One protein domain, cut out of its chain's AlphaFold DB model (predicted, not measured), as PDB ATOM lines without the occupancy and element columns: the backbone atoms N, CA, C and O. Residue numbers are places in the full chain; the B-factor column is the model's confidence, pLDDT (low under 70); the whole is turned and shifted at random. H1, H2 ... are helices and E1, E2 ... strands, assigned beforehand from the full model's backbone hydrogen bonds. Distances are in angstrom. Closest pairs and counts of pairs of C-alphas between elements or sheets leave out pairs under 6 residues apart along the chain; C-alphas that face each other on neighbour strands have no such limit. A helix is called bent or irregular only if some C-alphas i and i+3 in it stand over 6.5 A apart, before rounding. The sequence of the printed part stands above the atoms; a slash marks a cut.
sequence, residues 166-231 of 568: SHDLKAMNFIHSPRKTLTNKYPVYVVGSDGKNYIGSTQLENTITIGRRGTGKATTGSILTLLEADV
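Overview. This is residues 166 to 231 of the 568 residues of the protein "Type IV secretory system Conjugative DNA transfer family protein" of Francisella sp. TX07-6608 (UniProt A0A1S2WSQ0). A small strand hairpin, E1 and E2, has the helix H2 packed on its E1 side, while the short helix H1 lies off beyond E2. Two long loops make up much of the rest: residues 175 to 176 of the first pair with E2, and residues 210 to 216 of the second stick out. The printed part has 66 residues, with two named helices and two named strands in the order H1, E1, E2, H2; the sheet, E1 - E2, is antiparallel. The class is mixed, helices and strands, with under half of the residues in named elements. The whole is compact, with a radius of gyration of the C-alphas of 11.8 A and spans of 35 by 27 by 23 A.

Along the chain. E1 is residues 189 to 193, 11.4 A long, and E2 is residues 198 to 201. H2, residues 217 to 228, is 16.5 A long and ends with C-alpha 228 at (49.425, -10.884, 6.250). H1, residues 166 to 171, begins with C-alpha 166 at (42.497, -30.888, 9.898). H2 is irregular, but only just: C-alphas 220 and 223 are 6.8 A apart.

Arrangement. E1 and E2 form an antiparallel hairpin at 149 degrees, with N 191 and O 199 at 2.8 A and N 201 and O 189 at 3.0 A, within hydrogen-bond range. E1 and H2 have 14 pairs of C-alphas within 8 A, the closest being those of Val 191 and Gly 221, 4.7 A apart. E2 and H2 are near each other, with 9 pairs of C-alphas within 10 A. The closest C-alphas of H1 and E2 are those of Leu 169 and Ile 199, 8.0 A apart. H1 and H2 are apart. Every O i to N i+4 pair is within hydrogen-bond range in H1, and 6 of 8 are in H2.

Size, cuts and confidence. The two C-alphas farthest apart, those of Thr 183 and Arg 212, are 35.4 A apart. The printed part has no cut. The links H1 to E1 and E2 to H2 are long, and E1 to E2 is tight. The mean pLDDT of the printed part is 80.6, with residues 179 to 186 under 70.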
ATOM      1  N   SER A 166      42.889 -31.868  10.919       83.88
ATOM      2  CA  SER A 166      42.497 -30.888   9.898       83.88
ATOM      3  C   SER A 166      40.994 -30.595   9.881       83.88
ATOM      4  O   SER A 166      40.597 -29.557   9.359       83.88
ATOM      5  N   HIS A 167      40.151 -31.498  10.392       84.56
ATOM      6  CA  HIS A 167      38.720 -31.251  10.518       84.56
ATOM      7  C   HIS A 167      38.455 -30.289  11.681       84.56
ATOM      8  O   HIS A 167      37.728 -29.319  11.490       84.56
ATOM      9  N   ASP A 168      39.104 -30.494  12.831       86.88
ATOM     10  CA  ASP A 168      39.048 -29.578  13.975       86.88
ATOM     11  C   ASP A 168      39.518 -28.161  13.586       86.88
ATOM     12  O   ASP A 168      38.810 -27.189  13.841       86.88
ATOM     13  N   LEU A 169      40.653 -28.036  12.880       86.00
ATOM     14  CA  LEU A 169      41.170 -26.738  12.411       86.00
ATOM     15  C   LEU A 169      40.215 -26.029  11.443       86.00
ATOM     16  O   LEU A 169      40.058 -24.814  11.512       86.00
ATOM     17  N   LYS A 170      39.557 -26.766  10.541       84.81
ATOM     18  CA  LYS A 170      38.542 -26.185   9.647       84.81
ATOM     19  C   LYS A 170      37.295 -25.759  10.410       84.81
ATOM     20  O   LYS A 170      36.763 -24.692  10.130       84.81
ATOM     21  N   ALA A 171      36.842 -26.572  11.364       84.75
ATOM     22  CA  ALA A 171      35.683 -26.261  12.195       84.75
ATOM     23  C   ALA A 171      35.918 -25.016  13.067       84.75
ATOM     24  O   ALA A 171      34.994 -24.237  13.271       84.75
ATOM     25  N   MET A 172      37.157 -24.804  13.523       83.44
ATOM     26  CA  MET A 172      37.583 -23.599  14.246       83.44
ATOM     27  C   MET A 172      37.914 -22.413  13.327       83.44
ATOM     28  O   MET A 172      38.259 -21.349  13.824       83.44
ATOM     29  N   ASN A 173      37.800 -22.573  12.002       85.25
ATOM     30  CA  ASN A 173      38.168 -21.566  11.005       85.25
ATOM     31  C   ASN A 173      39.631 -21.093  11.121       85.25
ATOM     32  O   ASN A 173      39.902 -19.906  11.016       85.25
ATOM     33  N   PHE A 174      40.562 -22.027  11.349       86.81
ATOM     34  CA  PHE A 174      41.992 -21.736  11.513       86.81
ATOM     35  C   PHE A 174      42.827 -21.960  10.246       86.81
ATOM     36  O   PHE A 174      44.026 -21.698  10.240       86.81
ATOM     37  N   ILE A 175      42.238 -22.509   9.179       88.12
ATOM     38  CA  ILE A 175      42.947 -22.780   7.920       88.12
ATOM     39  C   ILE A 175      42.638 -21.672   6.922       88.12
ATOM     40  O   ILE A 175      41.506 -21.553   6.454       88.12
ATOM     41  N   HIS A 176      43.668 -20.931   6.526       85.62
ATOM     42  CA  HIS A 176      43.553 -19.812   5.599       85.62
ATOM     43  C   HIS A 176      44.492 -19.982   4.411       85.62
ATOM     44  O   HIS A 176      45.638 -20.399   4.554       85.62
ATOM     45  N   SER A 177      44.026 -19.650   3.211       83.31
ATOM     46  CA  SER A 177      44.915 -19.607   2.052       83.31
ATOM     47  C   SER A 177      45.818 -18.368   2.125       83.31
ATOM     48  O   SER A 177      45.307 -17.294   2.456       83.31
ATOM     49  N   PRO A 178      47.114 -18.485   1.770       76.56
ATOM     50  CA  PRO A 178      48.013 -17.340   1.677       76.56
ATOM     51  C   PRO A 178      47.438 -16.259   0.767       76.56
ATOM     52  O   PRO A 178      46.799 -16.574  -0.249       76.56
ATOM     53  N   ARG A 179      47.674 -14.988   1.093       69.75
ATOM     54  CA  ARG A 179      47.170 -13.874   0.293       69.75
ATOM     55  C   ARG A 179      47.913 -13.835  -1.041       69.75
ATOM     56  O   ARG A 179      49.060 -13.424  -1.135       69.75
ATOM     57  N   LYS A 180      47.241 -14.295  -2.102       55.84
ATOM     58  CA  LYS A 180      47.774 -14.249  -3.478       55.84
ATOM     59  C   LYS A 180      47.689 -12.851  -4.100       55.84
ATOM     60  O   LYS A 180      48.469 -12.541  -4.991       55.84
ATOM     61  N   THR A 181      46.757 -12.027  -3.624       44.72
ATOM     62  CA  THR A 181      46.496 -10.633  -4.019       44.72
ATOM     63  C   THR A 181      45.739  -9.940  -2.881       44.72
ATOM     64  O   THR A 181      45.106 -10.622  -2.076       44.72
ATOM     65  N   LEU A 182      45.775  -8.602  -2.817       46.31
ATOM     66  CA  LEU A 182      45.207  -7.694  -1.792       46.31
ATOM     67  C   LEU A 182      43.732  -7.929  -1.360       46.31
ATOM     68  O   LEU A 182      43.229  -7.214  -0.503       46.31
ATOM     69  N   THR A 183      43.043  -8.935  -1.891       42.22
ATOM     70  CA  THR A 183      41.595  -9.170  -1.821       42.22
ATOM     71  C   THR A 183      41.104 -10.045  -0.661       42.22
ATOM     72  O   THR A 183      39.895 -10.242  -0.549       42.22
ATOM     73  N   ASN A 184      41.975 -10.601   0.194       47.19
ATOM     74  CA  ASN A 184      41.492 -11.282   1.402       47.19
ATOM     75  C   ASN A 184      40.861 -10.254   2.349       47.19
ATOM     76  O   ASN A 184      41.487  -9.268   2.722       47.19
ATOM     77  N   LYS A 185      39.593 -10.495   2.695       54.00
ATOM     78  CA  LYS A 185      38.705  -9.557   3.394       54.00
ATOM     79  C   LYS A 185      39.026  -9.402   4.893       54.00
ATOM     80  O   LYS A 185      38.433  -8.542   5.531       54.00
ATOM     81  N   TYR A 186      39.934 -10.221   5.437       59.50
ATOM     82  CA  TYR A 186      40.280 -10.254   6.861       59.50
ATOM     83  C   TYR A 186      41.777 -10.544   7.066       59.50
ATOM     84  O   TYR A 186      42.314 -11.392   6.342       59.50
ATOM     85  N   PRO A 187      42.443  -9.873   8.026       71.38
ATOM     86  CA  PRO A 187      43.817 -10.186   8.411       71.38
ATOM     87  C   PRO A 187      43.893 -11.596   9.011       71.38
ATOM     88  O   PRO A 187      42.943 -12.065   9.639       71.38
ATOM     89  N   VAL A 188      45.022 -12.278   8.806       79.44
ATOM     90  CA  VAL A 188      45.290 -13.598   9.394       79.44
ATOM     91  C   VAL A 188      46.539 -13.508  10.260       79.44
ATOM     92  O   VAL A 188      47.609 -13.135   9.781       79.44
ATOM     93  N   TYR A 189      46.404 -13.886  11.526       85.94
ATOM     94  CA  TYR A 189      47.490 -13.971  12.494       85.94
ATOM     95  C   TYR A 189      48.017 -15.404  12.517       85.94
ATOM     96  O   TYR A 189      47.351 -16.326  12.996       85.94
ATOM     97  N   VAL A 190      49.185 -15.608  11.909       86.69
ATOM     98  CA  VAL A 190      49.691 -16.928  11.528       86.69
ATOM     99  C   VAL A 190      50.538 -17.528  12.645       86.69
ATOM    100  O   VAL A 190      51.540 -16.955  13.067       86.69
ATOM    101  N   VAL A 191      50.178 -18.736  13.075       84.06
ATOM    102  CA  VAL A 191      50.943 -19.520  14.060       84.06
ATOM    103  C   VAL A 191      51.748 -20.649  13.413       84.06
ATOM    104  O   VAL A 191      52.643 -21.220  14.035       84.06
ATOM    105  N   GLY A 192      51.439 -20.988  12.159       84.19
ATOM    106  CA  GLY A 192      52.150 -22.009  11.400       84.19
ATOM    107  C   GLY A 192      51.627 -22.181   9.977       84.19
ATOM    108  O   GLY A 192      50.742 -21.468   9.514       84.19
ATOM    109  N   SER A 193      52.154 -23.180   9.271       83.00
ATOM    110  CA  SER A 193      51.692 -23.549   7.931       83.00
ATOM    111  C   SER A 193      51.723 -25.064   7.739       83.00
ATOM    112  O   SER A 193      52.607 -25.744   8.259       83.00
ATOM    113  N   ASP A 194      50.774 -25.587   6.959       82.06
ATOM    114  CA  ASP A 194      50.779 -26.976   6.471       82.06
ATOM    115  C   ASP A 194      51.514 -27.134   5.117       82.06
ATOM    116  O   ASP A 194      51.469 -28.197   4.494       82.06
ATOM    117  N   GLY A 195      52.175 -26.068   4.645       79.38
ATOM    118  CA  GLY A 195      52.873 -25.979   3.360       79.38
ATOM    119  C   GLY A 195      52.011 -25.481   2.193       79.38
ATOM    120  O   GLY A 195      52.561 -25.073   1.172       79.38
ATOM    121  N   LYS A 196      50.678 -25.483   2.318       83.12
ATOM    122  CA  LYS A 196      49.749 -24.933   1.306       83.12
ATOM    123  C   LYS A 196      48.888 -23.803   1.856       83.12
ATOM    124  O   LYS A 196      48.567 -22.868   1.128       83.12
ATOM    125  N   ASN A 197      48.509 -23.921   3.119       85.31
ATOM    126  CA  ASN A 197      47.673 -23.006   3.868       85.31
ATOM    127  C   ASN A 197      48.427 -22.508   5.101       85.31
ATOM    128  O   ASN A 197      49.332 -23.167   5.627       85.31
ATOM    129  N   TYR A 198      48.018 -21.345   5.576       87.50
ATOM    130  CA  TYR A 198      48.358 -20.852   6.893       87.50
ATOM    131  C   TYR A 198      47.405 -21.422   7.929       87.50
ATOM    132  O   TYR A 198      46.223 -21.646   7.665       87.50
ATOM    133  N   ILE A 199      47.967 -21.673   9.102       88.00
ATOM    134  CA  ILE A 199      47.256 -22.046  10.310       88.00
ATOM    135  C   ILE A 199      47.325 -20.821  11.215       88.00
ATOM    136  O   ILE A 199      48.423 -20.370  11.545       88.00
ATOM    137  N   GLY A 200      46.182 -20.257  11.578       86.88
ATOM    138  CA  GLY A 200      46.125 -18.988  12.298       86.88
ATOM    139  C   GLY A 200      44.704 -18.579  12.647       86.88
ATOM    140  O   GLY A 200      43.767 -19.267  12.268       86.88
ATOM    141  N   SER A 201      44.552 -17.467  13.356       84.75
ATOM    142  CA  SER A 201      43.247 -16.889  13.694       84.75
ATOM    143  C   SER A 201      43.020 -15.614  12.883       84.75
ATOM    144  O   SER A 201      43.971 -14.921  12.518       84.75
ATOM    145  N   THR A 202      41.763 -15.279  12.596       81.31
ATOM    146  CA  THR A 202      41.398 -13.951  12.065       81.31
ATOM    147  C   THR A 202      41.218 -12.916  13.174       81.31
ATOM    148  O   THR A 202      40.992 -11.746  12.885       81.31
ATOM    149  N   GLN A 203      41.252 -13.353  14.434       81.69
ATOM    150  CA  GLN A 203      41.225 -12.494  15.612       81.69
ATOM    151  C   GLN A 203      42.629 -12.399  16.195       81.69
ATOM    152  O   GLN A 203      43.386 -13.372  16.174       81.69
ATOM    153  N   LEU A 204      42.975 -11.222  16.706       80.19
ATOM    154  CA  LEU A 204      44.261 -11.017  17.347       80.19
ATOM    155  C   LEU A 204      44.273 -11.736  18.704       80.19
ATOM    156  O   LEU A 204      43.630 -11.304  19.659       80.19
ATOM    157  N   GLU A 205      45.008 -12.843  18.780       79.81
ATOM    158  CA  GLU A 205      45.177 -13.643  19.994       79.81
ATOM    159  C   GLU A 205      46.627 -13.597  20.485       79.81
ATOM    160  O   GLU A 205      47.579 -13.731  19.707       79.81
ATOM    161  N   ASN A 206      46.802 -13.473  21.802       83.06
ATOM    162  CA  ASN A 206      48.119 -13.540  22.426       83.06
ATOM    163  C   ASN A 206      48.723 -14.932  22.235       83.06
ATOM    164  O   ASN A 206      48.263 -15.917  22.812       83.06
ATOM    165  N   THR A 207      49.785 -14.999  21.435       82.88
ATOM    166  CA  THR A 207      50.428 -16.257  21.054       82.88
ATOM    167  C   THR A 207      51.849 -16.320  21.591       82.88
ATOM    168  O   THR A 207      52.640 -15.398  21.407       82.88
ATOM    169  N   ILE A 208      52.205 -17.454  22.200       84.94
ATOM    170  CA  ILE A 208      53.577 -17.754  22.621       84.94
ATOM    171  C   ILE A 208      54.116 -18.893  21.758       84.94
ATOM    172  O   ILE A 208      53.582 -20.002  21.772       84.94
ATOM    173  N   THR A 209      55.209 -18.633  21.037       83.94
ATOM    174  CA  THR A 209      55.911 -19.648  20.239       83.94
ATOM    175  C   THR A 209      57.199 -20.069  20.938       83.94
ATOM    176  O   THR A 209      58.110 -19.264  21.116       83.94
ATOM    177  N   ILE A 210      57.301 -21.350  21.301       84.88
ATOM    178  CA  ILE A 210      58.469 -21.910  21.994       84.88
ATOM    179  C   ILE A 210      59.188 -22.891  21.070       84.88
ATOM    180  O   ILE A 210      58.596 -23.832  20.547       84.88
ATOM    181  N   GLY A 211      60.492 -22.699  20.897       83.75
ATOM    182  CA  GLY A 211      61.324 -23.554  20.057       83.75
ATOM    183  C   GLY A 211      62.811 -23.271  20.247       83.75
ATOM    184  O   GLY A 211      63.216 -22.167  20.628       83.75
ATOM    185  N   ARG A 212      63.644 -24.280  19.985       85.00
ATOM    186  CA  ARG A 212      65.106 -24.133  20.033       85.00
ATOM    187  C   ARG A 212      65.592 -23.168  18.943       85.00
ATOM    188  O   ARG A 212      64.875 -22.843  17.996       85.00
ATOM    189  N   ARG A 213      66.835 -22.697  19.055       81.88
ATOM    190  CA  ARG A 213      67.475 -21.940  17.969       81.88
ATOM    191  C   ARG A 213      67.513 -22.795  16.694       81.88
ATOM    192  O   ARG A 213      67.777 -23.993  16.766       81.88
ATOM    193  N   GLY A 214      67.221 -22.182  15.546       81.94
ATOM    194  CA  GLY A 214      67.244 -22.848  14.238       81.94
ATOM    195  C   GLY A 214      66.022 -23.714  13.902       81.94
ATOM    196  O   GLY A 214      66.018 -24.352  12.858       81.94
ATOM    197  N   THR A 215      64.969 -23.740  14.730       84.44
ATOM    198  CA  THR A 215      63.750 -24.530  14.440       84.44
ATOM    199  C   THR A 215      62.726 -23.801  13.565       84.44
ATOM    200  O   THR A 215      61.624 -24.308  13.385       84.44
ATOM    201  N   GLY A 216      63.052 -22.607  13.059       83.38
ATOM    202  CA  GLY A 216      62.176 -21.838  12.170       83.38
ATOM    203  C   GLY A 216      61.081 -21.013  12.854       83.38
ATOM    204  O   GLY A 216      60.151 -20.620  12.166       83.38
ATOM    205  N   LYS A 217      61.182 -20.715  14.164       85.88
ATOM    206  CA  LYS A 217      60.161 -19.952  14.926       85.88
ATOM    207  C   LYS A 217      59.694 -18.675  14.209       85.88
ATOM    208  O   LYS A 217      58.497 -18.476  14.020       85.88
ATOM    209  N   ALA A 218      60.646 -17.843  13.783       84.81
ATOM    210  CA  ALA A 218      60.370 -16.602  13.065       84.81
ATOM    211  C   ALA A 218      59.738 -16.874  11.691       84.81
ATOM    212  O   ALA A 218      58.725 -16.272  11.343       84.81
ATOM    213  N   THR A 219      60.289 -17.832  10.939       85.19
ATOM    214  CA  THR A 219      59.819 -18.211   9.597       85.19
ATOM    215  C   THR A 219      58.398 -18.763   9.592       85.19
ATOM    216  O   THR A 219      57.675 -18.539   8.629       85.19
ATOM    217  N   THR A 220      57.980 -19.481  10.636       80.31
ATOM    218  CA  THR A 220      56.660 -20.126  10.686       80.31
ATOM    219  C   THR A 220      55.573 -19.279  11.339       80.31
ATOM    220  O   THR A 220      54.403 -19.561  11.107       80.31
ATOM    221  N   GLY A 221      55.931 -18.282  12.154       83.69
ATOM    222  CA  GLY A 221      54.974 -17.441  12.882       83.69
ATOM    223  C   GLY A 221      55.122 -15.959  12.550       83.69
ATOM    224  O   GLY A 221      54.307 -15.396  11.819       83.69
ATOM    225  N   SER A 222      56.186 -15.331  13.062       89.56
ATOM    226  CA  SER A 222      56.398 -13.878  13.000       89.56
ATOM    227  C   SER A 222      56.410 -13.325  11.574       89.56
ATOM    228  O   SER A 222      55.681 -12.382  11.279       89.56
ATOM    229  N   ILE A 223      57.194 -13.927  10.671       91.25
ATOM    230  CA  ILE A 223      57.315 -13.467   9.279       91.25
ATOM    231  C   ILE A 223      55.973 -13.606   8.563       91.25
ATOM    232  O   ILE A 223      55.498 -12.643   7.973       91.25
ATOM    233  N   LEU A 224      55.328 -14.775   8.649       88.88
ATOM    234  CA  LEU A 224      54.046 -15.003   7.979       88.88
ATOM    235  C   LEU A 224      52.957 -14.063   8.499       88.88
ATOM    236  O   LEU A 224      52.191 -13.529   7.706       88.88
ATOM    237  N   THR A 225      52.932 -13.805   9.807       89.94
ATOM    238  CA  THR A 225      52.010 -12.828  10.394       89.94
ATOM    239  C   THR A 225      52.273 -11.424   9.854       89.94
ATOM    240  O   THR A 225      51.339 -10.756   9.431       89.94
ATOM    241  N   LEU A 226      53.529 -10.973   9.793       91.56
ATOM    242  CA  LEU A 226      53.871  -9.647   9.263       91.56
ATOM    243  C   LEU A 226      53.528  -9.476   7.777       91.56
ATOM    244  O   LEU A 226      53.195  -8.369   7.355       91.56
ATOM    245  N   LEU A 227      53.589 -10.549   6.985       90.06
ATOM    246  CA  LEU A 227      53.216 -10.524   5.566       90.06
ATOM    247  C   LEU A 227      51.694 -10.432   5.339       90.06
ATOM    248  O   LEU A 227      51.270 -10.083   4.235       90.06
ATOM    249  N   GLU A 228      50.884 -10.738   6.357       85.56
ATOM    250  CA  GLU A 228      49.425 -10.884   6.250       85.56
ATOM    251  C   GLU A 228      48.629  -9.867   7.085       85.56
ATOM    252  O   GLU A 228      47.559  -9.423   6.660       85.56
ATOM    253  N   ALA A 229      49.131  -9.482   8.260       85.69
ATOM    254  CA  ALA A 229      48.417  -8.664   9.236       85.69
ATOM    255  C   ALA A 229      48.209  -7.222   8.748       85.69
ATOM    256  O   ALA A 229      49.169  -6.493   8.534       85.69
ATOM    257  N   ASP A 230      46.968  -6.755   8.636       84.56
ATOM    258  CA  ASP A 230      46.660  -5.390   8.164       84.56
ATOM    259  C   ASP A 230      46.654  -4.328   9.283       84.56
ATOM    260  O   ASP A 230      46.230  -3.186   9.114       84.56
ATOM    261  N   VAL A 231      47.151  -4.685  10.462       88.69
ATOM    262  CA  VAL A 231      47.280  -3.785  11.614       88.69
ATOM    263  C   VAL A 231      48.698  -3.233  11.706       88.69
ATOM    264  O   VAL A 231      49.622  -3.782  11.103       88.69
TER     265      VAL A 231